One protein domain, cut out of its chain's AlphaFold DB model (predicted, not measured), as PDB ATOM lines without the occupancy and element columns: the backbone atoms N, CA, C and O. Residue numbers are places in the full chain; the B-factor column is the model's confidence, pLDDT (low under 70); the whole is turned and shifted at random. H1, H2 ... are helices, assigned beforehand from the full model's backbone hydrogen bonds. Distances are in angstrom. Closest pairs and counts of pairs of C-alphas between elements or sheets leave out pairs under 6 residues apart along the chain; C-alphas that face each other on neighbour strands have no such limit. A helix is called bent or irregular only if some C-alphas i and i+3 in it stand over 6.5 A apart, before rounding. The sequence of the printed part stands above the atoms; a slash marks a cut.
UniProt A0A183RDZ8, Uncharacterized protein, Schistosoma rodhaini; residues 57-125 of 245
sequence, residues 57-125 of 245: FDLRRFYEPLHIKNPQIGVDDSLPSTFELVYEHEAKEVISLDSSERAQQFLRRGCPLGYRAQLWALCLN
ATOM      1  N   PHE A  57     185.329 178.914 116.843       94.00
ATOM      2  CA  PHE A  57     186.073 178.032 117.736       94.00
ATOM      3  C   PHE A  57     186.573 178.805 118.963       94.00
ATOM      4  O   PHE A  57     186.301 178.409 120.097       94.00
ATOM      5  N   ASP A  58     187.197 179.960 118.734       93.88
ATOM      6  CA  ASP A  58     187.655 180.861 119.788       93.88
ATOM      7  C   ASP A  58     186.483 181.424 120.595       93.88
ATOM      8  O   ASP A  58     186.603 181.557 121.808       93.88
ATOM      9  N   LEU A  59     185.327 181.679 119.965       91.19
ATOM     10  CA  LEU A  59     184.105 182.093 120.668       91.19
ATOM     11  C   LEU A  59     183.703 181.059 121.721       91.19
ATOM     12  O   LEU A  59     183.542 181.394 122.893       91.19
ATOM     13  N   ARG A  60     183.564 179.795 121.302       91.38
ATOM     14  CA  ARG A  60     183.158 178.693 122.184       91.38
ATOM     15  C   ARG A  60     184.169 178.462 123.298       91.38
ATOM     16  O   ARG A  60     183.769 178.142 124.408       91.38
ATOM     17  N   ARG A  61     185.460 178.628 123.007       91.50
ATOM     18  CA  ARG A  61     186.534 178.455 123.988       91.50
ATOM     19  C   ARG A  61     186.611 179.616 124.983       91.50
ATOM     20  O   ARG A  61     186.781 179.376 126.170       91.50
ATOM     21  N   PHE A  62     186.515 180.859 124.514       90.06
ATOM     22  CA  PHE A  62     186.665 182.055 125.349       90.06
ATOM     23  C   PHE A  62     185.441 182.293 126.243       90.06
ATOM     24  O   PHE A  62     185.592 182.640 127.411       90.06
ATOM     25  N   TYR A  63     184.237 182.066 125.713       88.19
ATOM     26  CA  TYR A  63     182.971 182.251 126.429       88.19
ATOM     27  C   TYR A  63     182.390 180.939 126.979       88.19
ATOM     28  O   TYR A  63     181.211 180.894 127.321       88.19
ATOM     29  N   GLU A  64     183.204 179.887 127.106       88.62
ATOM     30  CA  GLU A  64     182.809 178.623 127.742       88.62
ATOM     31  C   GLU A  64     182.113 178.823 129.104       88.62
ATOM     32  O   GLU A  64     181.071 178.198 129.309       88.62
ATOM     33  N   PRO A  65     182.550 179.752 129.984       84.94
ATOM     34  CA  PRO A  65     181.882 179.951 131.268       84.94
ATOM     35  C   PRO A  65     180.419 180.394 131.147       84.94
ATOM     36  O   PRO A  65     179.635 180.108 132.044       84.94
ATOM     37  N   LEU A  66     180.043 181.037 130.033       83.75
ATOM     38  CA  LEU A  66     178.678 181.494 129.752       83.75
ATOM     39  C   LEU A  66     177.815 180.436 129.048       83.75
ATOM     40  O   LEU A  66     176.701 180.732 128.616       83.75
ATOM     41  N   HIS A  67     178.324 179.217 128.865       85.38
ATOM     42  CA  HIS A  67     177.579 178.145 128.220       85.38
ATOM     43  C   HIS A  67     176.270 177.853 128.974       85.38
ATOM     44  O   HIS A  67     176.275 177.771 130.193       85.38
ATOM     45  N   ILE A  68     175.171 177.584 128.260       82.75
ATOM     46  CA  ILE A  68     173.820 177.347 128.830       82.75
ATOM     47  C   ILE A  68     173.736 176.213 129.871       82.75
ATOM     48  O   ILE A  68     172.771 176.091 130.610       82.75
ATOM     49  N   LYS A  69     174.743 175.336 129.909       85.19
ATOM     50  CA  LYS A  69     174.833 174.245 130.897       85.19
ATOM     51  C   LYS A  69     175.428 174.700 132.230       85.19
ATOM     52  O   LYS A  69     175.353 173.952 133.197       85.19
ATOM     53  N   ASN A  70     176.048 175.874 132.255       85.06
ATOM     54  CA  ASN A  70     176.628 176.472 133.442       85.06
ATOM     55  C   ASN A  70     175.561 177.368 134.072       85.06
ATOM     56  O   ASN A  70     175.187 178.357 133.440       85.06
ATOM     57  N   PRO A  71     175.075 177.043 135.281       86.25
ATOM     58  CA  PRO A  71     174.042 177.844 135.919       86.25
ATOM     59  C   PRO A  71     174.566 179.247 136.260       86.25
ATOM     60  O   PRO A  71     175.703 179.395 136.725       86.25
ATOM     61  N   GLN A  72     173.742 180.271 136.030       85.81
ATOM     62  CA  GLN A  72     174.084 181.682 136.199       85.81
ATOM     63  C   GLN A  72     173.053 182.423 137.051       85.81
ATOM     64  O   GLN A  72     171.889 182.587 136.675       85.81
ATOM     65  N   ILE A  73     173.508 182.960 138.183       84.62
ATOM     66  CA  ILE A  73     172.650 183.749 139.069       84.62
ATOM     67  C   ILE A  73     172.269 185.076 138.410       84.62
ATOM     68  O   ILE A  73     173.134 185.865 138.020       84.62
ATOM     69  N   GLY A  74     170.962 185.351 138.365       76.88
ATOM     70  CA  GLY A  74     170.389 186.587 137.825       76.88
ATOM     71  C   GLY A  74     170.213 186.597 136.305       76.88
ATOM     72  O   GLY A  74     169.804 187.624 135.767       76.88
ATOM     73  N   VAL A  75     170.526 185.485 135.630       78.50
ATOM     74  CA  VAL A  75     170.263 185.270 134.197       78.50
ATOM     75  C   VAL A  75     169.259 184.137 134.008       78.50
ATOM     76  O   VAL A  75     168.321 184.289 133.233       78.50
ATOM     77  N   ASP A  76     169.437 183.026 134.723       81.69
ATOM     78  CA  ASP A  76     168.538 181.879 134.620       81.69
ATOM     79  C   ASP A  76     167.284 182.079 135.485       81.69
ATOM     80  O   ASP A  76     167.380 182.314 136.690       81.69
ATOM     81  N   ASP A  77     166.099 181.923 134.882       77.38
ATOM     82  CA  ASP A  77     164.803 182.107 135.559       77.38
ATOM     83  C   ASP A  77     164.491 181.012 136.597       77.38
ATOM     84  O   ASP A  77     163.674 181.204 137.497       77.38
ATOM     85  N   SER A  78     165.115 179.840 136.465       80.62
ATOM     86  CA  SER A  78     164.845 178.670 137.302       80.62
ATOM     87  C   SER A  78     166.141 177.958 137.672       80.62
ATOM     88  O   SER A  78     166.582 177.036 136.982       80.62
ATOM     89  N   LEU A  79     166.719 178.350 138.803       80.38
ATOM     90  CA  LEU A  79     167.865 177.678 139.404       80.38
ATOM     91  C   LEU A  79     167.419 176.724 140.524       80.38
ATOM     92  O   LEU A  79     166.476 177.029 141.257       80.38
ATOM     93  N   PRO A  80     168.092 175.574 140.713       82.75
ATOM     94  CA  PRO A  80     167.878 174.744 141.893       82.75
ATOM     95  C   PRO A  80     168.229 175.513 143.175       82.75
ATOM     96  O   PRO A  80     169.294 176.121 143.255       82.75
ATOM     97  N   SER A  81     167.401 175.417 144.218       78.19
ATOM     98  CA  SER A  81     167.662 176.070 145.516       78.19
ATOM     99  C   SER A  81     168.984 175.631 146.160       78.19
ATOM    100  O   SER A  81     169.645 176.404 146.850       78.19
ATOM    101  N   THR A  82     169.416 174.397 145.894       84.50
ATOM    102  CA  THR A  82     170.718 173.877 146.329       84.50
ATOM    103  C   THR A  82     171.888 174.613 145.682       84.50
ATOM    104  O   THR A  82     172.907 174.810 146.336       84.50
ATOM    105  N   PHE A  83     171.749 175.043 144.426       84.25
ATOM    106  CA  PHE A  83     172.785 175.799 143.726       84.25
ATOM    107  C   PHE A  83     172.954 177.191 144.339       84.25
ATOM    108  O   PHE A  83     174.080 177.596 144.617       84.25
ATOM    109  N   GLU A  84     171.851 177.889 144.616       84.31
ATOM    110  CA  GLU A  84     171.884 179.228 145.213       84.31
ATOM    111  C   GLU A  84     172.562 179.221 146.591       84.31
ATOM    112  O   GLU A  84     173.493 179.990 146.819       84.31
ATOM    113  N   LEU A  85     172.194 178.279 147.469       86.69
ATOM    114  CA  LEU A  85     172.798 178.144 148.802       86.69
ATOM    115  C   LEU A  85     174.302 177.833 148.752       86.69
ATOM    116  O   LEU A  85     175.082 178.402 149.519       86.69
ATOM    117  N   VAL A  86     174.725 176.933 147.858       90.50
ATOM    118  CA  VAL A  86     176.148 176.598 147.680       90.50
ATOM    119  C   VAL A  86     176.920 177.811 147.169       90.50
ATOM    120  O   VAL A  86     178.005 178.112 147.664       90.50
ATOM    121  N   TYR A  87     176.349 178.540 146.217       91.25
ATOM    122  CA  TYR A  87     177.012 179.685 145.609       91.25
ATOM    123  C   TYR A  87     177.058 180.906 146.547       91.25
ATOM    124  O   TYR A  87     178.027 181.664 146.537       91.25
ATOM    125  N   GLU A  88     176.077 181.069 147.441       91.81
ATOM    126  CA  GLU A  88     176.162 182.015 148.562       91.81
ATOM    127  C   GLU A  88     177.277 181.663 149.553       91.81
ATOM    128  O   GLU A  88     177.959 182.557 150.063       91.81
ATOM    129  N   HIS A  89     177.475 180.375 149.846       93.31
ATOM    130  CA  HIS A  89     178.580 179.935 150.697       93.31
ATOM    131  C   HIS A  89     179.931 180.256 150.048       93.31
ATOM    132  O   HIS A  89     180.799 180.848 150.691       93.31
ATOM    133  N   GLU A  90     180.078 179.953 148.758       93.69
ATOM    134  CA  GLU A  90     181.270 180.289 147.977       93.69
ATOM    135  C   GLU A  90     181.530 181.809 147.960       93.69
ATOM    136  O   GLU A  90     182.670 182.240 148.127       93.69
ATOM    137  N   ALA A  91     180.489 182.648 147.875       94.44
ATOM    138  CA  ALA A  91     180.643 184.104 147.962       94.44
ATOM    139  C   ALA A  91     181.293 184.552 149.283       94.44
ATOM    140  O   ALA A  91     182.156 185.433 149.280       94.44
ATOM    141  N   LYS A  92     180.916 183.938 150.413       95.00
ATOM    142  CA  LYS A  92     181.511 184.240 151.728       95.00
ATOM    143  C   LYS A  92     182.984 183.846 151.785       95.00
ATOM    144  O   LYS A  92     183.786 184.600 152.335       95.00
ATOM    145  N   GLU A  93     183.343 182.704 151.206       95.88
ATOM    146  CA  GLU A  93     184.737 182.263 151.115       95.88
ATOM    147  C   GLU A  93     185.570 183.194 150.230       95.88
ATOM    148  O   GLU A  93     186.667 183.598 150.600       95.88
ATOM    149  N   VAL A  94     185.041 183.606 149.077       95.31
ATOM    150  CA  VAL A  94     185.728 184.560 148.196       95.31
ATOM    151  C   VAL A  94     185.974 185.888 148.910       95.31
ATOM    152  O   VAL A  94     187.060 186.454 148.787       95.31
ATOM    153  N   ILE A  95     184.996 186.361 149.687       93.00
ATOM    154  CA  ILE A  95     185.128 187.594 150.468       93.00
ATOM    155  C   ILE A  95     186.179 187.449 151.572       93.00
ATOM    156  O   ILE A  95     186.973 188.367 151.769       93.00
ATOM    157  N   SER A  96     186.230 186.309 152.267       94.00
ATOM    158  CA  SER A  96     187.201 186.091 153.350       94.00
ATOM    159  C   SER A  96     188.648 185.991 152.857       94.00
ATOM    160  O   SER A  96     189.575 186.274 153.614       94.00
ATOM    161  N   LEU A  97     188.848 185.631 151.587       93.00
ATOM    162  CA  LEU A  97     190.164 185.502 150.961       93.00
ATOM    163  C   LEU A  97     190.770 186.832 150.473       93.00
ATOM    164  O   LEU A  97     191.929 186.817 150.060       93.00
ATOM    165  N   ASP A  98     190.014 187.939 150.480       89.06
ATOM    166  CA  ASP A  98     190.455 189.301 150.103       89.06
ATOM    167  C   ASP A  98     191.248 189.368 148.773       89.06
ATOM    168  O   ASP A  98     192.240 190.085 148.645       89.06
ATOM    169  N   SER A  99     190.838 188.588 147.761       92.31
ATOM    170  CA  SER A  99     191.504 188.522 146.447       92.31
ATOM    171  C   SER A  99     190.607 189.054 145.334       92.31
ATOM    172  O   SER A  99     189.525 188.520 145.069       92.31
ATOM    173  N   SER A 100     191.103 190.075 144.629       93.38
ATOM    174  CA  SER A 100     190.426 190.662 143.467       93.38
ATOM    175  C   SER A 100     190.263 189.639 142.341       93.38
ATOM    176  O   SER A 100     189.192 189.534 141.748       93.38
ATOM    177  N   GLU A 101     191.283 188.823 142.081       93.19
ATOM    178  CA  GLU A 101     191.275 187.819 141.016       93.19
ATOM    179  C   GLU A 101     190.216 186.748 141.275       93.19
ATOM    180  O   GLU A 101     189.483 186.361 140.362       93.19
ATOM    181  N   ARG A 102     190.098 186.291 142.528       93.25
ATOM    182  CA  ARG A 102     189.056 185.337 142.919       93.25
ATOM    183  C   ARG A 102     187.667 185.943 142.801       93.25
ATOM    184  O   ARG A 102     186.791 185.291 142.242       93.25
ATOM    185  N   ALA A 103     187.476 187.184 143.243       94.38
ATOM    186  CA  ALA A 103     186.204 187.885 143.085       94.38
ATOM    187  C   ALA A 103     185.817 188.042 141.603       94.38
ATOM    188  O   ALA A 103     184.671 187.790 141.232       94.38
ATOM    189  N   GLN A 104     186.779 188.363 140.731       92.69
ATOM    190  CA  GLN A 104     186.549 188.464 139.289       92.69
ATOM    191  C   GLN A 104     186.176 187.121 138.658       92.69
ATOM    192  O   GLN A 104     185.292 187.081 137.807       92.69
ATOM    193  N   GLN A 105     186.839 186.028 139.049       91.06
ATOM    194  CA  GLN A 105     186.501 184.685 138.566       91.06
ATOM    195  C   GLN A 105     185.124 184.246 139.055       91.06
ATOM    196  O   GLN A 105     184.328 183.753 138.259       91.06
ATOM    197  N   PHE A 106     184.834 184.483 140.335       92.56
ATOM    198  CA  PHE A 106     183.554 184.171 140.952       92.56
ATOM    199  C   PHE A 106     182.407 184.862 140.206       92.56
ATOM    200  O   PHE A 106     181.508 184.182 139.719       92.56
ATOM    201  N   LEU A 107     182.494 186.181 139.992       91.62
ATOM    202  CA  LEU A 107     181.437 186.982 139.358       91.62
ATOM    203  C   LEU A 107     181.121 186.616 137.897       91.62
ATOM    204  O   LEU A 107     180.128 187.104 137.354       91.62
ATOM    205  N   ARG A 108     181.917 185.759 137.242       87.31
ATOM    206  CA  ARG A 108     181.634 185.292 135.871       87.31
ATOM    207  C   ARG A 108     180.334 184.497 135.763       87.31
ATOM    208  O   ARG A 108     179.791 184.427 134.666       87.31
ATOM    209  N   ARG A 109     179.841 183.914 136.862       86.12
ATOM    210  CA  ARG A 109     178.572 183.157 136.909       86.12
ATOM    211  C   ARG A 109     177.431 183.945 137.568       86.12
ATOM    212  O   ARG A 109     176.420 183.370 137.963       86.12
ATOM    213  N   GLY A 110     177.587 185.263 137.678       87.94
ATOM    214  CA  GLY A 110     176.630 186.141 138.342       87.94
ATOM    215  C   GLY A 110     177.021 186.456 139.783       87.94
ATOM    216  O   GLY A 110     178.148 186.234 140.217       87.94
ATOM    217  N   CYS A 111     176.097 187.056 140.525       90.00
ATOM    218  CA  CYS A 111     176.323 187.461 141.909       90.00
ATOM    219  C   CYS A 111     175.075 187.152 142.737       90.00
ATOM    220  O   CYS A 111     174.009 187.659 142.375       90.00
ATOM    221  N   PRO A 112     175.192 186.421 143.859       89.94
ATOM    222  CA  PRO A 112     174.075 186.238 144.775       89.94
ATOM    223  C   PRO A 112     173.582 187.571 145.347       89.94
ATOM    224  O   PRO A 112     174.330 188.561 145.443       89.94
ATOM    225  N   LEU A 113     172.309 187.595 145.739       82.81
ATOM    226  CA  LEU A 113     171.672 188.775 146.309       82.81
ATOM    227  C   LEU A 113     172.377 189.185 147.614       82.81
ATOM    228  O   LEU A 113     172.745 188.355 148.432       82.81
ATOM    229  N   GLY A 114     172.607 190.486 147.809       84.06
ATOM    230  CA  GLY A 114     173.242 191.019 149.025       84.06
ATOM    231  C   GLY A 114     174.779 191.034 149.038       84.06
ATOM    232  O   GLY A 114     175.360 191.809 149.796       84.06
ATOM    233  N   TYR A 115     175.458 190.297 148.152       90.62
ATOM    234  CA  TYR A 115     176.934 190.239 148.122       90.62
ATOM    235  C   TYR A 115     177.581 191.185 147.105       90.62
ATOM    236  O   TYR A 115     178.790 191.425 147.156       90.62
ATOM    237  N   ARG A 116     176.785 191.778 146.203       89.56
ATOM    238  CA  ARG A 116     177.278 192.608 145.093       89.56
ATOM    239  C   ARG A 116     178.209 193.724 145.557       89.56
ATOM    240  O   ARG A 116     179.270 193.896 144.974       89.56
ATOM    241  N   ALA A 117     177.838 194.461 146.603       85.81
ATOM    242  CA  ALA A 117     178.649 195.577 147.088       85.81
ATOM    243  C   ALA A 117     180.050 195.127 147.538       85.81
ATOM    244  O   ALA A 117     181.038 195.755 147.172       85.81
ATOM    245  N   GLN A 118     180.138 194.019 148.279       88.75
ATOM    246  CA  GLN A 118     181.399 193.505 148.821       88.75
ATOM    247  C   GLN A 118     182.280 192.896 147.724       88.75
ATOM    248  O   GLN A 118     183.455 193.236 147.619       88.75
ATOM    249  N   LEU A 119     181.706 192.069 146.845       92.25
ATOM    250  CA  LEU A 119     182.447 191.447 145.742       92.25
ATOM    251  C   LEU A 119     182.936 192.475 144.716       92.25
ATOM    252  O   LEU A 119     184.070 192.387 144.255       92.25
ATOM    253  N   TRP A 120     182.125 193.487 144.385       91.50
ATOM    254  CA  TRP A 120     182.578 194.579 143.518       91.50
ATOM    255  C   TRP A 120     183.652 195.431 144.184       91.50
ATOM    256  O   TRP A 120     184.590 195.851 143.503       91.50
ATOM    257  N   ALA A 121     183.552 195.658 145.497       88.50
ATOM    258  CA  ALA A 121     184.588 196.370 146.225       88.50
ATOM    259  C   ALA A 121     185.937 195.642 146.133       88.50
ATOM    260  O   ALA A 121     186.943 196.288 145.839       88.50
ATOM    261  N   LEU A 122     185.939 194.312 146.280       90.69
ATOM    262  CA  LEU A 122     187.119 193.456 146.100       90.69
ATOM    263  C   LEU A 122     187.646 193.474 144.660       90.69
ATOM    264  O   LEU A 122     188.836 193.700 144.447       90.69
ATOM    265  N   CYS A 123     186.774 193.312 143.660       92.38
ATOM    266  CA  CYS A 123     187.158 193.373 142.245       92.38
ATOM    267  C   CYS A 123     187.868 194.682 141.891       92.38
ATOM    268  O   CYS A 123     188.875 194.672 141.190       92.38
ATOM    269  N   LEU A 124     187.359 195.805 142.398       88.75
ATOM    270  CA  LEU A 124     187.913 197.137 142.159       88.75
ATOM    271  C   LEU A 124     189.067 197.490 143.108       88.75
ATOM    272  O   LEU A 124     189.592 198.600 143.036       88.75
ATOM    273  N   ASN A 125     189.441 196.574 144.008       85.56
ATOM    274  CA  ASN A 125     190.402 196.796 145.087       85.56
ATOM    275  C   ASN A 125     190.103 198.079 145.891       85.56
ATOM    276  O   ASN A 125     190.990 198.827 146.309       85.56
TER     277      ASN A 125
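What this domain is: This is residues 57 to 125 of the 245 residues of an uncharacterized protein of Schistosoma rodhaini (UniProt A0A183RDZ8). A short helix, H1, sticks out at one end on residues 57 to 64, and a long link without a named element leads from it to a small body of three helices: H2 and H3 fold into a helical hairpin, and H4 packs near the hairpin's turn on H3 and on residues 91 to 95 of H2. The centres of H2, H3 and H4 make a triangle. The printed part has 69 residues with four named helices, in the order H1, H2, H3, H4, and no named strand; the class is all helix. The whole is compact, with a radius of gyration of the C-alphas of 12.6 A, yet flat in outline, spanning 34 by 29 by 15 A.

Where its parts are: H1 is residues 57 to 62 and begins with C-alpha 57 at (186.073, 178.032, 117.736). Residues 63 to 80 hold no named element. H2, residues 81 to 96, is the longest helix, 23.3 A from first to last C-alpha, beginning with C-alpha 81 at (167.662, 176.070, 145.516). H3 is residues 100 to 109 and measures 15.5 A; it is neither bent nor irregular, but only just: C-alphas 106 and 109 are 6.5 A apart. H4 is residues 116 to 123, 10.3 A long, and ends with C-alpha 123 at (187.158, 193.373, 142.245).

How they stand to each other: H1 touches no helix and is apart from H2, H3 and H4. H2 and H3 form a helical hairpin and run opposite ways at a shallow tilt of 13 degrees. H2 touches H3 with residues 91 to 95 alone, and the closest C-alphas are those of Val 94 and Ala 103, 6.1 A apart. With the same residues alone H2 touches H4, where the closest C-alphas, of Ile 95 and Leu 119, are 6.7 A apart; these two helices run the same way at a steep tilt of 45 degrees. H3 and H4 touch with 9 pairs of C-alphas within 8 A, the closest being those of Ser 100 and Cys 123, 4.4 A apart. They run opposite ways at a steep tilt of 47 degrees. The helix packing is mostly crossed, but only just: of the three touching pairs, 1 is at a shallow tilt. In H1, H2 and H4 every O i to N i+4 pair is within hydrogen-bond range; in H3, 4 of 6 are.

The domain as a whole: The C-alphas farthest apart are those of Phe 57 and Ser 96, 36.5 A. Without residues 57 to 64, which stand free, the body spans 32 by 20 by 15 A. The link from H1 to H2 is long, with 18 residues; that from H2 to H3 is tight, with 3, and that from H3 to H4 is short, with 6. The printed part has no cut. Its mean pLDDT is 88.5, and no printed residue is under 70.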